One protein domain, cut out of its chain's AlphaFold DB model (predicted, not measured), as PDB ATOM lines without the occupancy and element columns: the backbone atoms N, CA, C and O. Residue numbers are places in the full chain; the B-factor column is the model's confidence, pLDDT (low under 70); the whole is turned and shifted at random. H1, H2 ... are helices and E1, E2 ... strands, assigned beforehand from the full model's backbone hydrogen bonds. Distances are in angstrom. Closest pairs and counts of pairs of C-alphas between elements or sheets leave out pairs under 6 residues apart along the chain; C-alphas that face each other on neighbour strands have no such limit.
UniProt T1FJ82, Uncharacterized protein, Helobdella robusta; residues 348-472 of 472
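AT A GLANCE: This is residues 348 to 472 of the 472 residues of an uncharacterized protein of Helobdella robusta (UniProt T1FJ82). A strongly twisted, curled sheet of six strands makes the core, with H1 packed over E3 and E4 and the short H2 over E1; past the E1 and E5 end of the sheet, H3, H4 and a long unnamed stretch between them make a loosely formed side lobe. The printed part has 125 residues with four named helices and six named strands, in the order E1 E2 H1 E3 E4 E5 H2 E6 H3 H4; under half of the residues are in named elements, and the class is mixed. The sheet runs E2 E4 E3 E6 E1 E5, all antiparallel. The whole is compact, with a radius of gyration of the C-alphas of 14.2 A and spans of 41 by 29 by 28 A.

IN THESE COORDINATES: E1, residues 354 to 362, begins with C-alpha 354 at (194.881, 148.835, 160.976), measures 15.8 A and bends by 110 degrees at residue 359. E2 is residues 365 to 367. H1, residues 374 to 383, is 14.3 A long. E3, residues 388 to 392, and E4, residues 396 to 400, measure 13.6 A and 13.7 A. E5, residues 404 to 409, measures 14.9 A. H2 is residues 411 to 415. E6, residues 422 to 426, measures 13.0 A. H3, residues 433 to 439, is 10.2 A long. H4, residues 464 to 467, ends with C-alpha 467 at (203.307, 155.785, 157.216).

HOW THE PARTS SIT: The edge strands are E2 and E5. N 365 and O 399 join E2 to E4 within hydrogen-bond range at 3.0 A. E3 and E4 form a hairpin, with N 390 and O 398 2.8 A apart. N 391 and O 423 of E3 and E6 are 2.9 A apart, N 358 and O 422 of E1 and E6 3.0 A, and N 362 and O 404 of E1 and E5 2.9 A. H1 is on one face of the sheet, giving two layers, a sheet and a helix; its height over the sheet is 8.3 A, and its closest C-alphas to E4 are those of Cys 381 and Cys 399, 5.4 A. It runs slantwise to the strands, at 34 degrees to E3 on the local plane. E2, H1, E3, with E4 between the strands, and E5, H2, E6, with E1 between, are split strand-helix-strand units, two strands running the same way with a helix in the link; both crossovers are right-handed. H2 is on the sheet and only just over E1, on which 3 of its C-alphas fall. H4 only grazes the sheet, with residues 464 to 466. H3 is not on the sheet; H3 and H4 are close but not clearly touching, the C-alphas of Thr 437 and Ser 465 being 7.7 A apart. Every O i to N i+4 pair is within hydrogen-bond range in H1 and H2, and 2 of 3 in H3; H4 is too short for such a pair.

THE WHOLE: The C-alphas farthest apart, of Asp 368 and Leu 472, are 44.2 A apart. The printed part has no cut and ends at the chain's last residue. The link from H3 to H4, residues 440 to 463, is long. The mean pLDDT of the printed part is 72.9, and residues 348 to 352, 417 to 418 and 429 to 472 are under 70.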
ATOM      1  N   SER A 348     186.208 160.012 160.168       34.78
ATOM      2  CA  SER A 348     185.694 158.638 160.017       34.78
ATOM      3  C   SER A 348     186.777 157.611 160.358       34.78
ATOM      4  O   SER A 348     187.928 157.894 160.033       34.78
ATOM      5  N   LEU A 349     186.385 156.475 160.967       41.69
ATOM      6  CA  LEU A 349     187.190 155.294 161.347       41.69
ATOM      7  C   LEU A 349     188.699 155.541 161.303       41.69
ATOM      8  O   LEU A 349     189.326 155.578 160.243       41.69
ATOM      9  N   ASN A 350     189.279 155.726 162.482       48.19
ATOM     10  CA  ASN A 350     190.704 155.942 162.620       48.19
ATOM     11  C   ASN A 350     191.441 154.705 162.068       48.19
ATOM     12  O   ASN A 350     191.555 153.694 162.753       48.19
ATOM     13  N   PHE A 351     191.987 154.805 160.847       51.94
ATOM     14  CA  PHE A 351     192.955 153.856 160.265       51.94
ATOM     15  C   PHE A 351     194.153 153.573 161.198       51.94
ATOM     16  O   PHE A 351     194.961 152.696 160.923       51.94
ATOM     17  N   SER A 352     194.264 154.296 162.315       55.84
ATOM     18  CA  SER A 352     195.297 154.155 163.333       55.84
ATOM     19  C   SER A 352     195.324 152.806 164.053       55.84
ATOM     20  O   SER A 352     196.224 152.610 164.853       55.84
ATOM     21  N   SER A 353     194.357 151.903 163.863       81.69
ATOM     22  CA  SER A 353     194.442 150.537 164.408       81.69
ATOM     23  C   SER A 353     194.658 149.457 163.350       81.69
ATOM     24  O   SER A 353     194.851 148.304 163.731       81.69
ATOM     25  N   LEU A 354     194.632 149.793 162.053       88.69
ATOM     26  CA  LEU A 354     194.881 148.835 160.976       88.69
ATOM     27  C   LEU A 354     196.383 148.537 160.897       88.69
ATOM     28  O   LEU A 354     197.194 149.426 160.628       88.69
ATOM     29  N   LEU A 355     196.741 147.273 161.109       88.31
ATOM     30  CA  LEU A 355     198.111 146.788 160.956       88.31
ATOM     31  C   LEU A 355     198.452 146.563 159.484       88.31
ATOM     32  O   LEU A 355     199.569 146.856 159.066       88.31
ATOM     33  N   GLY A 356     197.502 146.056 158.700       90.00
ATOM     34  CA  GLY A 356     197.673 145.843 157.267       90.00
ATOM     35  C   GLY A 356     196.674 144.849 156.686       90.00
ATOM     36  O   GLY A 356     195.742 144.412 157.362       90.00
ATOM     37  N   CYS A 357     196.908 144.504 155.423       91.31
ATOM     38  CA  CYS A 357     196.120 143.565 154.636       91.31
ATOM     39  C   CYS A 357     196.977 142.381 154.220       91.31
ATOM     40  O   CYS A 357     198.038 142.595 153.641       91.31
ATOM     41  N   TYR A 358     196.534 141.158 154.492       92.06
ATOM     42  CA  TYR A 358     197.365 139.960 154.354       92.06
ATOM     43  C   TYR A 358     196.581 138.833 153.696       92.06
ATOM     44  O   TYR A 358     195.428 138.622 154.052       92.06
ATOM     45  N   LYS A 359     197.182 138.084 152.765       92.62
ATOM     46  CA  LYS A 359     196.525 136.881 152.215       92.62
ATOM     47  C   LYS A 359     196.467 135.743 153.225       92.62
ATOM     48  O   LYS A 359     195.561 134.919 153.180       92.62
ATOM     49  N   LEU A 360     197.437 135.706 154.137       92.31
ATOM     50  CA  LEU A 360     197.541 134.695 155.176       92.31
ATOM     51  C   LEU A 360     197.526 135.382 156.537       92.31
ATOM     52  O   LEU A 360     198.390 136.212 156.825       92.31
ATOM     53  N   ALA A 361     196.559 135.021 157.374       94.62
ATOM     54  CA  ALA A 361     196.499 135.431 158.766       94.62
ATOM     55  C   ALA A 361     195.950 134.282 159.618       94.62
ATOM     56  O   ALA A 361     194.990 133.623 159.221       94.62
ATOM     57  N   THR A 362     196.556 134.036 160.780       95.81
ATOM     58  CA  THR A 362     196.055 133.060 161.756       95.81
ATOM     59  C   THR A 362     195.513 133.766 162.987       95.81
ATOM     60  O   THR A 362     196.115 134.724 163.492       95.81
ATOM     61  N   PHE A 363     194.403 133.244 163.496       96.50
ATOM     62  CA  PHE A 363     193.725 133.735 164.686       96.50
ATOM     63  C   PHE A 363     193.400 132.566 165.616       96.50
ATOM     64  O   PHE A 363     193.225 131.441 165.157       96.50
ATOM     65  N   GLU A 364     193.359 132.839 166.919       97.06
ATOM     66  CA  GLU A 364     192.983 131.868 167.953       97.06
ATOM     67  C   GLU A 364     191.493 131.514 167.885       97.06
ATOM     68  O   GLU A 364     191.120 130.389 168.215       97.06
ATOM     69  N   TYR A 365     190.650 132.461 167.461       96.75
ATOM     70  CA  TYR A 365     189.201 132.305 167.456       96.75
ATOM     71  C   TYR A 365     188.557 132.906 166.199       96.75
ATOM     72  O   TYR A 365     188.890 134.023 165.798       96.75
ATOM     73  N   GLU A 366     187.608 132.176 165.617       96.25
ATOM     74  CA  GLU A 366     186.730 132.609 164.526       96.25
ATOM     75  C   GLU A 366     185.295 132.667 165.058       96.25
ATOM     76  O   GLU A 366     184.826 131.732 165.707       96.25
ATOM     77  N   HIS A 367     184.614 133.788 164.841       93.00
ATOM     78  CA  HIS A 367     183.210 133.930 165.203       93.00
ATOM     79  C   HIS A 367     182.326 133.385 164.079       93.00
ATOM     80  O   HIS A 367     182.391 133.876 162.954       93.00
ATOM     81  N   ASP A 368     181.436 132.447 164.414       84.25
ATOM     82  CA  ASP A 368     180.477 131.844 163.475       84.25
ATOM     83  C   ASP A 368     179.354 132.801 163.031       84.25
ATOM     84  O   ASP A 368     178.563 132.462 162.153       84.25
ATOM     85  N   GLU A 369     179.235 133.983 163.649       83.44
ATOM     86  CA  GLU A 369     178.175 134.945 163.341       83.44
ATOM     87  C   GLU A 369     178.486 135.713 162.046       83.44
ATOM     88  O   GLU A 369     179.395 136.549 162.024       83.44
ATOM     89  N   PRO A 370     177.729 135.485 160.955       76.44
ATOM     90  CA  PRO A 370     177.964 136.192 159.713       76.44
ATOM     91  C   PRO A 370     177.520 137.653 159.826       76.44
ATOM     92  O   PRO A 370     176.435 137.960 160.315       76.44
ATOM     93  N   GLY A 371     178.315 138.556 159.254       72.94
ATOM     94  CA  GLY A 371     177.893 139.936 158.974       72.94
ATOM     95  C   GLY A 371     178.353 140.978 159.982       72.94
ATOM     96  O   GLY A 371     177.877 142.110 159.919       72.94
ATOM     97  N   LEU A 372     179.289 140.628 160.863       76.19
ATOM     98  CA  LEU A 372     179.862 141.569 161.815       76.19
ATOM     99  C   LEU A 372     180.669 142.648 161.085       76.19
ATOM    100  O   LEU A 372     181.689 142.376 160.447       76.19
ATOM    101  N   VAL A 373     180.227 143.900 161.200       84.50
ATOM    102  CA  VAL A 373     180.978 145.053 160.685       84.50
ATOM    103  C   VAL A 373     182.260 145.215 161.514       84.50
ATOM    104  O   VAL A 373     182.272 144.872 162.694       84.50
ATOM    105  N   ASP A 374     183.337 145.792 160.958       86.38
ATOM    106  CA  ASP A 374     184.634 145.964 161.652       86.38
ATOM    107  C   ASP A 374     184.503 146.502 163.096       86.38
ATOM    108  O   ASP A 374     185.257 146.111 163.987       86.38
ATOM    109  N   LEU A 375     183.538 147.396 163.347       85.44
ATOM    110  CA  LEU A 375     183.289 147.971 164.671       85.44
ATOM    111  C   LEU A 375     182.690 146.959 165.663       85.44
ATOM    112  O   LEU A 375     183.044 146.978 166.841       85.44
ATOM    113  N   GLU A 376     181.805 146.086 165.194       90.44
ATOM    114  CA  GLU A 376     181.174 145.031 165.992       90.44
ATOM    115  C   GLU A 376     182.180 143.920 166.278       90.44
ATOM    116  O   GLU A 376     182.351 143.537 167.433       90.44
ATOM    117  N   CYS A 377     182.942 143.506 165.257       94.19
ATOM    118  CA  CYS A 377     184.034 142.551 165.422       94.19
ATOM    119  C   CYS A 377     185.057 143.051 166.453       94.19
ATOM    120  O   CYS A 377     185.430 142.339 167.386       94.19
ATOM    121  N   ARG A 378     185.433 144.335 166.374       93.06
ATOM    122  CA  ARG A 378     186.299 144.964 167.374       93.06
ATOM    123  C   ARG A 378     185.710 144.902 168.780       93.06
ATOM    124  O   ARG A 378     186.448 144.613 169.719       93.06
ATOM    125  N   ALA A 379     184.427 145.220 168.942       89.62
ATOM    126  CA  ALA A 379     183.771 145.221 170.246       89.62
ATOM    127  C   ALA A 379     183.721 143.813 170.862       89.62
ATOM    128  O   ALA A 379     183.969 143.674 172.059       89.62
ATOM    129  N   LEU A 380     183.478 142.785 170.044       93.06
ATOM    130  CA  LEU A 380     183.477 141.378 170.455       93.06
ATOM    131  C   LEU A 380     184.868 140.894 170.876       93.06
ATOM    132  O   LEU A 380     185.036 140.322 171.955       93.06
ATOM    133  N   CYS A 381     185.894 141.181 170.074       95.38
ATOM    134  CA  CYS A 381     187.258 140.818 170.441       95.38
ATOM    135  C   CYS A 381     187.730 141.594 171.683       95.38
ATOM    136  O   CYS A 381     188.436 141.042 172.526       95.38
ATOM    137  N   PHE A 382     187.302 142.853 171.841       93.38
ATOM    138  CA  PHE A 382     187.605 143.670 173.019       93.38
ATOM    139  C   PHE A 382     186.951 143.151 174.296       93.38
ATOM    140  O   PHE A 382     187.622 143.068 175.324       93.38
ATOM    141  N   SER A 383     185.667 142.786 174.249       90.12
ATOM    142  CA  SER A 383     184.959 142.246 175.417       90.12
ATOM    143  C   SER A 383     185.555 140.919 175.887       90.12
ATOM    144  O   SER A 383     185.532 140.627 177.081       90.12
ATOM    145  N   SER A 384     186.159 140.171 174.965       93.81
ATOM    146  CA  SER A 384     186.870 138.917 175.229       93.81
ATOM    147  C   SER A 384     188.364 139.108 175.534       93.81
ATOM    148  O   SER A 384     189.103 138.133 175.615       93.81
ATOM    149  N   LEU A 385     188.816 140.357 175.728       94.00
ATOM    150  CA  LEU A 385     190.194 140.730 176.080       94.00
ATOM    151  C   LEU A 385     191.267 140.315 175.057       94.00
ATOM    152  O   LEU A 385     192.437 140.188 175.417       94.00
ATOM    153  N   TYR A 386     190.908 140.152 173.783       95.69
ATOM    154  CA  TYR A 386     191.882 139.892 172.724       95.69
ATOM    155  C   TYR A 386     192.666 141.151 172.335       95.69
ATOM    156  O   TYR A 386     192.183 142.283 172.418       95.69
ATOM    157  N   THR A 387     193.897 140.950 171.862       93.88
ATOM    158  CA  THR A 387     194.795 142.045 171.448       93.88
ATOM    159  C   THR A 387     194.582 142.452 169.987       93.88
ATOM    160  O   THR A 387     194.659 143.638 169.640       93.88
ATOM    161  N   PHE A 388     194.286 141.476 169.132       95.31
ATOM    162  CA  PHE A 388     194.102 141.631 167.696       95.31
ATOM    163  C   PHE A 388     192.714 141.164 167.279       95.31
ATOM    164  O   PHE A 388     192.141 140.253 167.879       95.31
ATOM    165  N   PHE A 389     192.204 141.784 166.222       96.12
ATOM    166  CA  PHE A 389     191.056 141.268 165.497       96.12
ATOM    167  C   PHE A 389     191.314 141.323 163.998       96.12
ATOM    168  O   PHE A 389     192.059 142.180 163.517       96.12
ATOM    169  N   GLY A 390     190.728 140.391 163.266       95.25
ATOM    170  CA  GLY A 390     190.782 140.329 161.818       95.25
ATOM    171  C   GLY A 390     189.387 140.314 161.235       95.25
ATOM    172  O   GLY A 390     188.476 139.745 161.828       95.25
ATOM    173  N   THR A 391     189.233 140.899 160.056       94.31
ATOM    174  CA  THR A 391     188.052 140.681 159.222       94.31
ATOM    175  C   THR A 391     188.483 140.130 157.869       94.31
ATOM    176  O   THR A 391     189.494 140.555 157.306       94.31
ATOM    177  N   ARG A 392     187.745 139.145 157.351       92.88
ATOM    178  CA  ARG A 392     187.909 138.641 155.979       92.88
ATOM    179  C   ARG A 392     186.560 138.739 155.278       92.88
ATOM    180  O   ARG A 392     185.527 138.323 155.797       92.88
ATOM    181  N   GLY A 393     186.558 139.366 154.105       85.81
ATOM    182  CA  GLY A 393     185.314 139.718 153.426       85.81
ATOM    183  C   GLY A 393     184.443 140.686 154.243       85.81
ATOM    184  O   GLY A 393     184.937 141.624 154.864       85.81
ATOM    185  N   LEU A 394     183.122 140.500 154.179       78.62
ATOM    186  CA  LEU A 394     182.125 141.349 154.849       78.62
ATOM    187  C   LEU A 394     181.603 140.791 156.169       78.62
ATOM    188  O   LEU A 394     180.876 141.494 156.866       78.62
ATOM    189  N   THR A 395     181.870 139.519 156.433       84.19
ATOM    190  CA  THR A 395     181.042 138.736 157.348       84.19
ATOM    191  C   THR A 395     181.833 137.991 158.394       84.19
ATOM    192  O   THR A 395     181.248 137.657 159.414       84.19
ATOM    193  N   GLU A 396     183.111 137.713 158.152       93.31
ATOM    194  CA  GLU A 396     183.904 136.867 159.033       93.31
ATOM    195  C   GLU A 396     184.719 137.730 159.992       93.31
ATOM    196  O   GLU A 396     185.420 138.662 159.576       93.31
ATOM    197  N   CYS A 397     184.625 137.398 161.276       95.62
ATOM    198  CA  CYS A 397     185.311 138.081 162.357       95.62
ATOM    199  C   CYS A 397     186.229 137.104 163.087       95.62
ATOM    200  O   CYS A 397     185.817 136.013 163.477       95.62
ATOM    201  N   TYR A 398     187.464 137.531 163.315       96.69
ATOM    202  CA  TYR A 398     188.484 136.726 163.960       96.69
ATOM    203  C   TYR A 398     189.096 137.490 165.128       96.69
ATOM    204  O   TYR A 398     189.350 138.688 165.014       96.69
ATOM    205  N   CYS A 399     189.398 136.804 166.228       97.12
ATOM    206  CA  CYS A 399     190.040 137.389 167.401       97.12
ATOM    207  C   CYS A 399     191.281 136.591 167.793       97.12
ATOM    208  O   CYS A 399     191.324 135.371 167.647       97.12
ATOM    209  N   SER A 400     192.312 137.277 168.291       97.12
ATOM    210  CA  SER A 400     193.507 136.593 168.786       97.12
ATOM    211  C   SER A 400     194.351 137.453 169.718       97.12
ATOM    212  O   SER A 400     194.416 138.675 169.568       97.12
ATOM    213  N   ASN A 401     195.054 136.836 170.666       94.62
ATOM    214  CA  ASN A 401     196.104 137.511 171.433       94.62
ATOM    215  C   ASN A 401     197.428 137.538 170.684       94.62
ATOM    216  O   ASN A 401     198.212 138.474 170.843       94.62
ATOM    217  N   THR A 402     197.649 136.551 169.821       92.44
ATOM    218  CA  THR A 402     198.797 136.479 168.921       92.44
ATOM    219  C   THR A 402     198.332 136.247 167.492       92.44
ATOM    220  O   THR A 402     197.433 135.458 167.245       92.44
ATOM    221  N   THR A 403     198.905 136.937 166.511       90.44
ATOM    222  CA  THR A 403     198.548 136.700 165.106       90.44
ATOM    223  C   THR A 403     199.807 136.514 164.280       90.44
ATOM    224  O   THR A 403     200.770 137.273 164.418       90.44
ATOM    225  N   PHE A 404     199.817 135.471 163.452       91.38
ATOM    226  CA  PHE A 404     200.812 135.297 162.407       91.38
ATOM    227  C   PHE A 404     200.203 135.806 161.110       91.38
ATOM    228  O   PHE A 404     199.116 135.377 160.732       91.38
ATOM    229  N   VAL A 405     200.903 136.713 160.436       91.19
ATOM    230  CA  VAL A 405     200.466 137.289 159.165       91.19
ATOM    231  C   VAL A 405     201.575 137.171 158.127       91.19
ATOM    232  O   VAL A 405     202.753 137.313 158.456       91.19
ATOM    233  N   ALA A 406     201.208 136.907 156.877       86.88
ATOM    234  CA  ALA A 406     202.130 136.798 155.751       86.88
ATOM    235  C   ALA A 406     201.460 137.256 154.446       86.88
ATOM    236  O   ALA A 406     200.244 137.445 154.390       86.88
ATOM    237  N   ASP A 407     202.268 137.445 153.403       86.25
ATOM    238  CA  ASP A 407     201.821 137.837 152.063       86.25
ATOM    239  C   ASP A 407     200.974 139.116 152.086       86.25
ATOM    240  O   ASP A 407     199.782 139.128 151.758       86.25
ATOM    241  N   GLN A 408     201.602 140.205 152.536       83.31
ATOM    242  CA  GLN A 408     200.948 141.505 152.624       83.31
ATOM    243  C   GLN A 408     200.522 141.991 151.231       83.31
ATOM    244  O   GLN A 408     201.304 141.969 150.281       83.31
ATOM    245  N   VAL A 409     199.287 142.473 151.119       84.38
ATOM    246  CA  VAL A 409     198.711 143.051 149.898       84.38
ATOM    247  C   VAL A 409     198.344 144.519 150.107       84.38
ATOM    248  O   VAL A 409     198.401 145.042 151.223       84.38
ATOM    249  N   SER A 410     197.968 145.207 149.025       81.56
ATOM    250  CA  SER A 410     197.520 146.596 149.107       81.56
ATOM    251  C   SER A 410     196.281 146.722 149.999       81.56
ATOM    252  O   SER A 410     195.411 145.848 150.017       81.56
ATOM    253  N   ALA A 411     196.164 147.842 150.716       81.19
ATOM    254  CA  ALA A 411     194.998 148.093 151.567       81.19
ATOM    255  C   ALA A 411     193.686 148.125 150.764       81.19
ATOM    256  O   ALA A 411     192.623 147.766 151.273       81.19
ATOM    257  N   GLU A 412     193.768 148.493 149.482       80.75
ATOM    258  CA  GLU A 412     192.639 148.425 148.561       80.75
ATOM    259  C   GLU A 412     192.043 147.023 148.440       80.75
ATOM    260  O   GLU A 412     190.837 146.931 148.247       80.75
ATOM    261  N   ASN A 413     192.826 145.949 148.573       83.38
ATOM    262  CA  ASN A 413     192.298 144.587 148.453       83.38
ATOM    263  C   ASN A 413     191.371 144.233 149.626       83.38
ATOM    264  O   ASN A 413     190.305 143.660 149.405       83.38
ATOM    265  N   CYS A 414     191.687 144.689 150.843       84.62
ATOM    266  CA  CYS A 414     190.757 144.583 151.971       84.62
ATOM    267  C   CYS A 414     189.541 145.500 151.815       84.62
ATOM    268  O   CYS A 414     188.424 145.109 152.137       84.62
ATOM    269  N   VAL A 415     189.733 146.729 151.318       79.12
ATOM    270  CA  VAL A 415     188.636 147.704 151.164       79.12
ATOM    271  C   VAL A 415     187.656 147.273 150.074       79.12
ATOM    272  O   VAL A 415     186.444 147.408 150.242       79.12
ATOM    273  N   LYS A 416     188.171 146.714 148.974       78.75
ATOM    274  CA  LYS A 416     187.378 146.091 147.906       78.75
ATOM    275  C   LYS A 416     186.731 144.781 148.361       78.75
ATOM    276  O   LYS A 416     185.932 144.237 147.604       78.75
ATOM    277  N   LYS A 417     187.026 144.323 149.588       65.38
ATOM    278  CA  LYS A 417     186.417 143.157 150.241       65.38
ATOM    279  C   LYS A 417     186.521 141.909 149.377       65.38
ATOM    280  O   LYS A 417     185.590 141.111 149.302       65.38
ATOM    281  N   GLN A 418     187.657 141.765 148.697       69.75
ATOM    282  CA  GLN A 418     187.971 140.524 148.015       69.75
ATOM    283  C   GLN A 418     188.210 139.458 149.095       69.75
ATOM    284  O   GLN A 418     188.871 139.715 150.099       69.75
ATOM    285  N   PHE A 419     187.590 138.285 148.933       76.75
ATOM    286  CA  PHE A 419     187.593 137.203 149.928       76.75
ATOM    287  C   PHE A 419     188.982 136.571 150.153       76.75
ATOM    288  O   PHE A 419     189.117 135.641 150.941       76.75
ATOM    289  N   ASP A 420     190.014 137.055 149.466       87.62
ATOM    290  CA  ASP A 420     191.373 136.525 149.470       87.62
ATOM    291  C   ASP A 420     192.331 137.269 150.417       87.62
ATOM    292  O   ASP A 420     193.509 136.915 150.480       87.62
ATOM    293  N   ALA A 421     191.857 138.282 151.154       92.56
ATOM    294  CA  ALA A 421     192.678 139.039 152.096       92.56
ATOM    295  C   ALA A 421     191.981 139.300 153.441       92.56
ATOM    296  O   ALA A 421     190.793 139.612 153.513       92.56
ATOM    297  N   TYR A 422     192.774 139.233 154.508       94.00
ATOM    298  CA  TYR A 422     192.421 139.585 155.875       94.00
ATOM    299  C   TYR A 422     192.836 141.028 156.165       94.00
ATOM    300  O   TYR A 422     194.010 141.383 156.013       94.00
ATOM    301  N   ALA A 423     191.899 141.846 156.637       93.12
ATOM    302  CA  ALA A 423     192.186 143.129 157.260       93.12
ATOM    303  C   ALA A 423     192.482 142.894 158.741       93.12
ATOM    304  O   ALA A 423     191.609 142.455 159.486       93.12
ATOM    305  N   VAL A 424     193.717 143.154 159.171       94.12
ATOM    306  CA  VAL A 424     194.164 142.841 160.535       94.12
ATOM    307  C   VAL A 424     194.346 144.122 161.327       94.12
ATOM    308  O   VAL A 424     195.054 145.039 160.907       94.12
ATOM    309  N   TYR A 425     193.735 144.174 162.502       93.50
ATOM    310  CA  TYR A 425     193.670 145.345 163.358       93.50
ATOM    311  C   TYR A 425     194.144 145.023 164.773       93.50
ATOM    312  O   TYR A 425     194.036 143.895 165.258       93.50
ATOM    313  N   ARG A 426     194.591 146.052 165.495       91.31
ATOM    314  CA  ARG A 426     194.613 146.006 166.959       91.31
ATOM    315  C   ARG A 426     193.267 146.389 167.532       91.31
ATOM    316  O   ARG A 426     192.671 147.395 167.149       91.31
ATOM    317  N   VAL A 427     192.844 145.636 168.536       90.62
ATOM    318  CA  VAL A 427     191.647 145.950 169.310       90.62
ATOM    319  C   VAL A 427     191.858 147.258 170.086       90.62
ATOM    320  O   VAL A 427     191.035 148.180 170.015       90.62
ATOM    321  N   ASN A 428     193.010 147.382 170.752       83.56
ATOM    322  CA  ASN A 428     193.434 148.596 171.443       83.56
ATOM    323  C   ASN A 428     194.263 149.481 170.507       83.56
ATOM    324  O   ASN A 428     195.309 149.079 170.012       83.56
ATOM    325  N   SER A 429     193.828 150.723 170.298       66.44
ATOM    326  CA  SER A 429     194.462 151.693 169.389       66.44
ATOM    327  C   SER A 429     195.837 152.203 169.849       66.44
ATOM    328  O   SER A 429     196.384 153.124 169.242       66.44
ATOM    329  N   TYR A 430     196.401 151.647 170.925       62.91
ATOM    330  CA  TYR A 430     197.725 152.010 171.407       62.91
ATOM    331  C   TYR A 430     198.773 151.121 170.732       62.91
ATOM    332  O   TYR A 430     199.008 149.979 171.133       62.91
ATOM    333  N   LEU A 431     199.361 151.640 169.657       58.38
ATOM    334  CA  LEU A 431     200.535 151.051 169.027       58.38
ATOM    335  C   LEU A 431     201.767 151.474 169.842       58.38
ATOM    336  O   LEU A 431     202.072 152.668 169.919       58.38
ATOM    337  N   ASP A 432     202.463 150.522 170.458       62.66
ATOM    338  CA  ASP A 432     203.789 150.771 171.018       62.66
ATOM    339  C   ASP A 432     204.797 150.570 169.892       62.66
ATOM    340  O   ASP A 432     205.270 149.468 169.624       62.66
ATOM    341  N   ILE A 433     205.131 151.663 169.206       52.28
ATOM    342  CA  ILE A 433     206.023 151.653 168.043       52.28
ATOM    343  C   ILE A 433     207.354 150.941 168.355       52.28
ATOM    344  O   ILE A 433     207.931 150.328 167.458       52.28
ATOM    345  N   ASN A 434     207.847 150.980 169.594       53.81
ATOM    346  CA  ASN A 434     209.147 150.414 169.954       53.81
ATOM    347  C   ASN A 434     209.097 148.907 170.221       53.81
ATOM    348  O   ASN A 434     210.055 148.204 169.897       53.81
ATOM    349  N   GLU A 435     208.018 148.407 170.820       61.88
ATOM    350  CA  GLU A 435     207.811 146.966 171.010       61.88
ATOM    351  C   GLU A 435     207.294 146.289 169.742       61.88
ATOM    352  O   GLU A 435     207.751 145.208 169.363       61.88
ATOM    353  N   ASP A 436     206.361 146.940 169.059       56.84
ATOM    354  CA  ASP A 436     205.604 146.326 167.981       56.84
ATOM    355  C   ASP A 436     206.477 146.144 166.746       56.84
ATOM    356  O   ASP A 436     206.471 145.072 166.143       56.84
ATOM    357  N   THR A 437     207.337 147.120 166.439       51.50
ATOM    358  CA  THR A 437     208.308 147.012 165.336       51.50
ATOM    359  C   THR A 437     209.379 145.944 165.563       51.50
ATOM    360  O   THR A 437     210.003 145.509 164.598       51.50
ATOM    361  N   LYS A 438     209.593 145.489 166.808       56.12
ATOM    362  CA  LYS A 438     210.498 144.365 167.113       56.12
ATOM    363  C   LYS A 438     209.823 143.013 166.925       56.12
ATOM    364  O   LYS A 438     210.479 142.062 166.520       56.12
ATOM    365  N   LYS A 439     208.529 142.920 167.245       54.50
ATOM    366  CA  LYS A 439     207.751 141.673 167.160       54.50
ATOM    367  C   LYS A 439     207.272 141.372 165.744       54.50
ATOM    368  O   LYS A 439     206.947 140.231 165.435       54.50
ATOM    369  N   THR A 440     207.217 142.386 164.887       50.03
ATOM    370  CA  THR A 440     206.587 142.273 163.579       50.03
ATOM    371  C   THR A 440     207.507 142.768 162.464       50.03
ATOM    372  O   THR A 440     207.681 143.959 162.215       50.03
ATOM    373  N   HIS A 441     208.145 141.820 161.780       47.25
ATOM    374  CA  HIS A 441     208.966 142.090 160.603       47.25
ATOM    375  C   HIS A 441     208.059 142.286 159.377       47.25
ATOM    376  O   HIS A 441     207.850 141.359 158.607       47.25
ATOM    377  N   PHE A 442     207.487 143.473 159.177       51.88
ATOM    378  CA  PHE A 442     206.489 143.707 158.118       51.88
ATOM    379  C   PHE A 442     207.069 144.034 156.730       51.88
ATOM    380  O   PHE A 442     206.626 144.943 156.037       51.88
ATOM    381  N   CYS A 443     208.060 143.261 156.293       47.66
ATOM    382  CA  CYS A 443     208.433 143.153 154.880       47.66
ATOM    383  C   CYS A 443     208.496 141.663 154.525       47.66
ATOM    384  O   CYS A 443     209.558 141.119 154.237       47.66
ATOM    385  N   LEU A 444     207.359 140.972 154.628       42.09
ATOM    386  CA  LEU A 444     207.249 139.551 154.301       42.09
ATOM    387  C   LEU A 444     206.846 139.388 152.835       42.09
ATOM    388  O   LEU A 444     205.692 139.115 152.537       42.09
ATOM    389  N   ASN A 445     207.813 139.529 151.929       41.22
ATOM    390  CA  ASN A 445     207.783 138.820 150.653       41.22
ATOM    391  C   ASN A 445     209.026 137.937 150.600       41.22
ATOM    392  O   ASN A 445     210.142 138.419 150.430       41.22
ATOM    393  N   LYS A 446     208.839 136.628 150.784       39.44
ATOM    394  CA  LYS A 446     209.938 135.655 150.880       39.44
ATOM    395  C   LYS A 446     210.450 135.162 149.515       39.44
ATOM    396  O   LYS A 446     211.172 134.171 149.489       39.44
ATOM    397  N   GLN A 447     210.088 135.800 148.393       41.53
ATOM    398  CA  GLN A 447     210.429 135.277 147.055       41.53
ATOM    399  C   GLN A 447     210.825 136.284 145.958       41.53
ATOM    400  O   GLN A 447     211.175 135.833 144.871       41.53
ATOM    401  N   SER A 448     210.860 137.604 146.180       40.00
ATOM    402  CA  SER A 448     211.429 138.519 145.172       40.00
ATOM    403  C   SER A 448     212.856 138.923 145.531       40.00
ATOM    404  O   SER A 448     213.128 139.348 146.650       40.00
ATOM    405  N   ILE A 449     213.755 138.802 144.554       42.47
ATOM    406  CA  ILE A 449     215.199 139.074 144.663       42.47
ATOM    407  C   ILE A 449     215.506 140.568 144.903       42.47
ATOM    408  O   ILE A 449     216.631 140.896 145.270       42.47
ATOM    409  N   ASP A 450     214.518 141.463 144.800       47.62
ATOM    410  CA  ASP A 450     214.678 142.867 145.189       47.62
ATOM    411  C   ASP A 450     214.083 143.149 146.579       47.62
ATOM    412  O   ASP A 450     212.889 142.910 146.806       47.62
ATOM    413  N   PRO A 451     214.894 143.640 147.535       43.97
ATOM    414  CA  PRO A 451     214.494 143.744 148.923       43.97
ATOM    415  C   PRO A 451     213.631 144.986 149.128       43.97
ATOM    416  O   PRO A 451     214.108 146.116 148.991       43.97
ATOM    417  N   CYS A 452     212.396 144.798 149.596       41.84
ATOM    418  CA  CYS A 452     211.802 145.789 150.486       41.84
ATOM    419  C   CYS A 452     212.792 145.986 151.640       41.84
ATOM    420  O   CYS A 452     212.940 145.123 152.509       41.84
ATOM    421  N   ARG A 453     213.547 147.085 151.614       43.78
ATOM    422  CA  ARG A 453     214.411 147.445 152.735       43.78
ATOM    423  C   ARG A 453     213.503 147.830 153.903       43.78
ATOM    424  O   ARG A 453     212.486 148.488 153.668       43.78
ATOM    425  N   PRO A 454     213.853 147.475 155.153       40.41
ATOM    426  CA  PRO A 454     213.144 147.982 156.320       40.41
ATOM    427  C   PRO A 454     212.969 149.508 156.209       40.41
ATOM    428  O   PRO A 454     213.957 150.238 156.195       40.41
ATOM    429  N   GLY A 455     211.724 149.983 156.081       42.94
ATOM    430  CA  GLY A 455     211.407 151.412 155.945       42.94
ATOM    431  C   GLY A 455     211.091 151.934 154.534       42.94
ATOM    432  O   GLY A 455     210.883 153.134 154.397       42.94
ATOM    433  N   GLN A 456     211.012 151.091 153.500       49.97
ATOM    434  CA  GLN A 456     210.526 151.494 152.171       49.97
ATOM    435  C   GLN A 456     209.224 150.764 151.838       49.97
ATOM    436  O   GLN A 456     209.243 149.604 151.435       49.97
ATOM    437  N   CYS A 457     208.086 151.441 152.005       52.84
ATOM    438  CA  CYS A 457     206.813 150.912 151.524       52.84
ATOM    439  C   CYS A 457     206.647 151.218 150.037       52.84
ATOM    440  O   CYS A 457     206.871 152.343 149.588       52.84
ATOM    441  N   LEU A 458     206.271 150.197 149.269       55.62
ATOM    442  CA  LEU A 458     205.918 150.349 147.864       55.62
ATOM    443  C   LEU A 458     204.603 151.137 147.743       55.62
ATOM    444  O   LEU A 458     203.747 151.091 148.631       55.62
ATOM    445  N   ASN A 459     204.416 151.840 146.625       51.00
ATOM    446  CA  ASN A 459     203.160 152.536 146.341       51.00
ATOM    447  C   ASN A 459     201.973 151.556 146.406       51.00
ATOM    448  O   ASN A 459     201.987 150.517 145.749       51.00
ATOM    449  N   GLY A 460     200.949 151.897 147.199       54.00
ATOM    450  CA  GLY A 460     199.744 151.078 147.410       54.00
ATOM    451  C   GLY A 460     199.721 150.262 148.712       54.00
ATOM    452  O   GLY A 460     198.688 149.678 149.043       54.00
ATOM    453  N   TYR A 461     200.814 150.246 149.477       55.06
ATOM    454  CA  TYR A 461     200.882 149.617 150.798       55.06
ATOM    455  C   TYR A 461     200.585 150.666 151.878       55.06
ATOM    456  O   TYR A 461     201.134 151.764 151.845       55.06
ATOM    457  N   MET A 462     199.692 150.349 152.820       49.66
ATOM    458  CA  MET A 462     199.292 151.245 153.915       49.66
ATOM    459  C   MET A 462     199.301 150.494 155.249       49.66
ATOM    460  O   MET A 462     199.145 149.273 155.287       49.66
ATOM    461  N   GLY A 463     199.469 151.241 156.337       50.34
ATOM    462  CA  GLY A 463     199.521 150.741 157.708       50.34
ATOM    463  C   GLY A 463     200.356 151.686 158.565       50.34
ATOM    464  O   GLY A 463     201.262 152.347 158.052       50.34
ATOM    465  N   GLN A 464     200.085 151.754 159.870       46.81
ATOM    466  CA  GLN A 464     200.745 152.725 160.754       46.81
ATOM    467  C   GLN A 464     202.282 152.597 160.734       46.81
ATOM    468  O   GLN A 464     202.983 153.573 160.959       46.81
ATOM    469  N   SER A 465     202.827 151.429 160.397       46.31
ATOM    470  CA  SER A 465     204.274 151.219 160.263       46.31
ATOM    471  C   SER A 465     204.841 151.599 158.887       46.31
ATOM    472  O   SER A 465     206.030 151.906 158.805       46.31
ATOM    473  N   CYS A 466     204.013 151.640 157.836       48.53
ATOM    474  CA  CYS A 466     204.389 152.171 156.521       48.53
ATOM    475  C   CYS A 466     204.400 153.701 156.491       48.53
ATOM    476  O   CYS A 466     205.279 154.304 155.878       48.53
ATOM    477  N   ASP A 467     203.465 154.328 157.205       42.91
ATOM    478  CA  ASP A 467     203.307 155.785 157.216       42.91
ATOM    479  C   ASP A 467     204.336 156.504 158.113       42.91
ATOM    480  O   ASP A 467     204.546 157.709 157.981       42.91
ATOM    481  N   VAL A 468     204.993 155.793 159.039       40.62
ATOM    482  CA  VAL A 468     205.762 156.418 160.135       40.62
ATOM    483  C   VAL A 468     207.249 156.665 159.827       40.62
ATOM    484  O   VAL A 468     207.885 157.390 160.587       40.62
ATOM    485  N   ARG A 469     207.847 156.157 158.733       42.38
ATOM    486  CA  ARG A 469     209.312 156.311 158.514       42.38
ATOM    487  C   ARG A 469     209.781 156.959 157.211       42.38
ATOM    488  O   ARG A 469     210.982 157.021 156.987       42.38
ATOM    489  N   GLY A 470     208.895 157.593 156.443       34.06
ATOM    490  CA  GLY A 470     209.308 158.545 155.393       34.06
ATOM    491  C   GLY A 470     209.915 159.863 155.921       34.06
ATOM    492  O   GLY A 470     210.045 160.817 155.161       34.06
ATOM    493  N   ILE A 471     210.213 159.952 157.225       34.47
ATOM    494  CA  ILE A 471     210.629 161.170 157.939       34.47
ATOM    495  C   ILE A 471     211.747 160.839 158.951       34.47
ATOM    496  O   ILE A 471     211.635 161.147 160.137       34.47
ATOM    497  N   LEU A 472     212.812 160.176 158.495       30.52
ATOM    498  CA  LEU A 472     214.106 160.168 159.185       30.52
ATOM    499  C   LEU A 472     215.198 160.624 158.226       30.52
ATOM    500  O   LEU A 472     215.276 160.036 157.123       30.52
TER     501      LEU A 472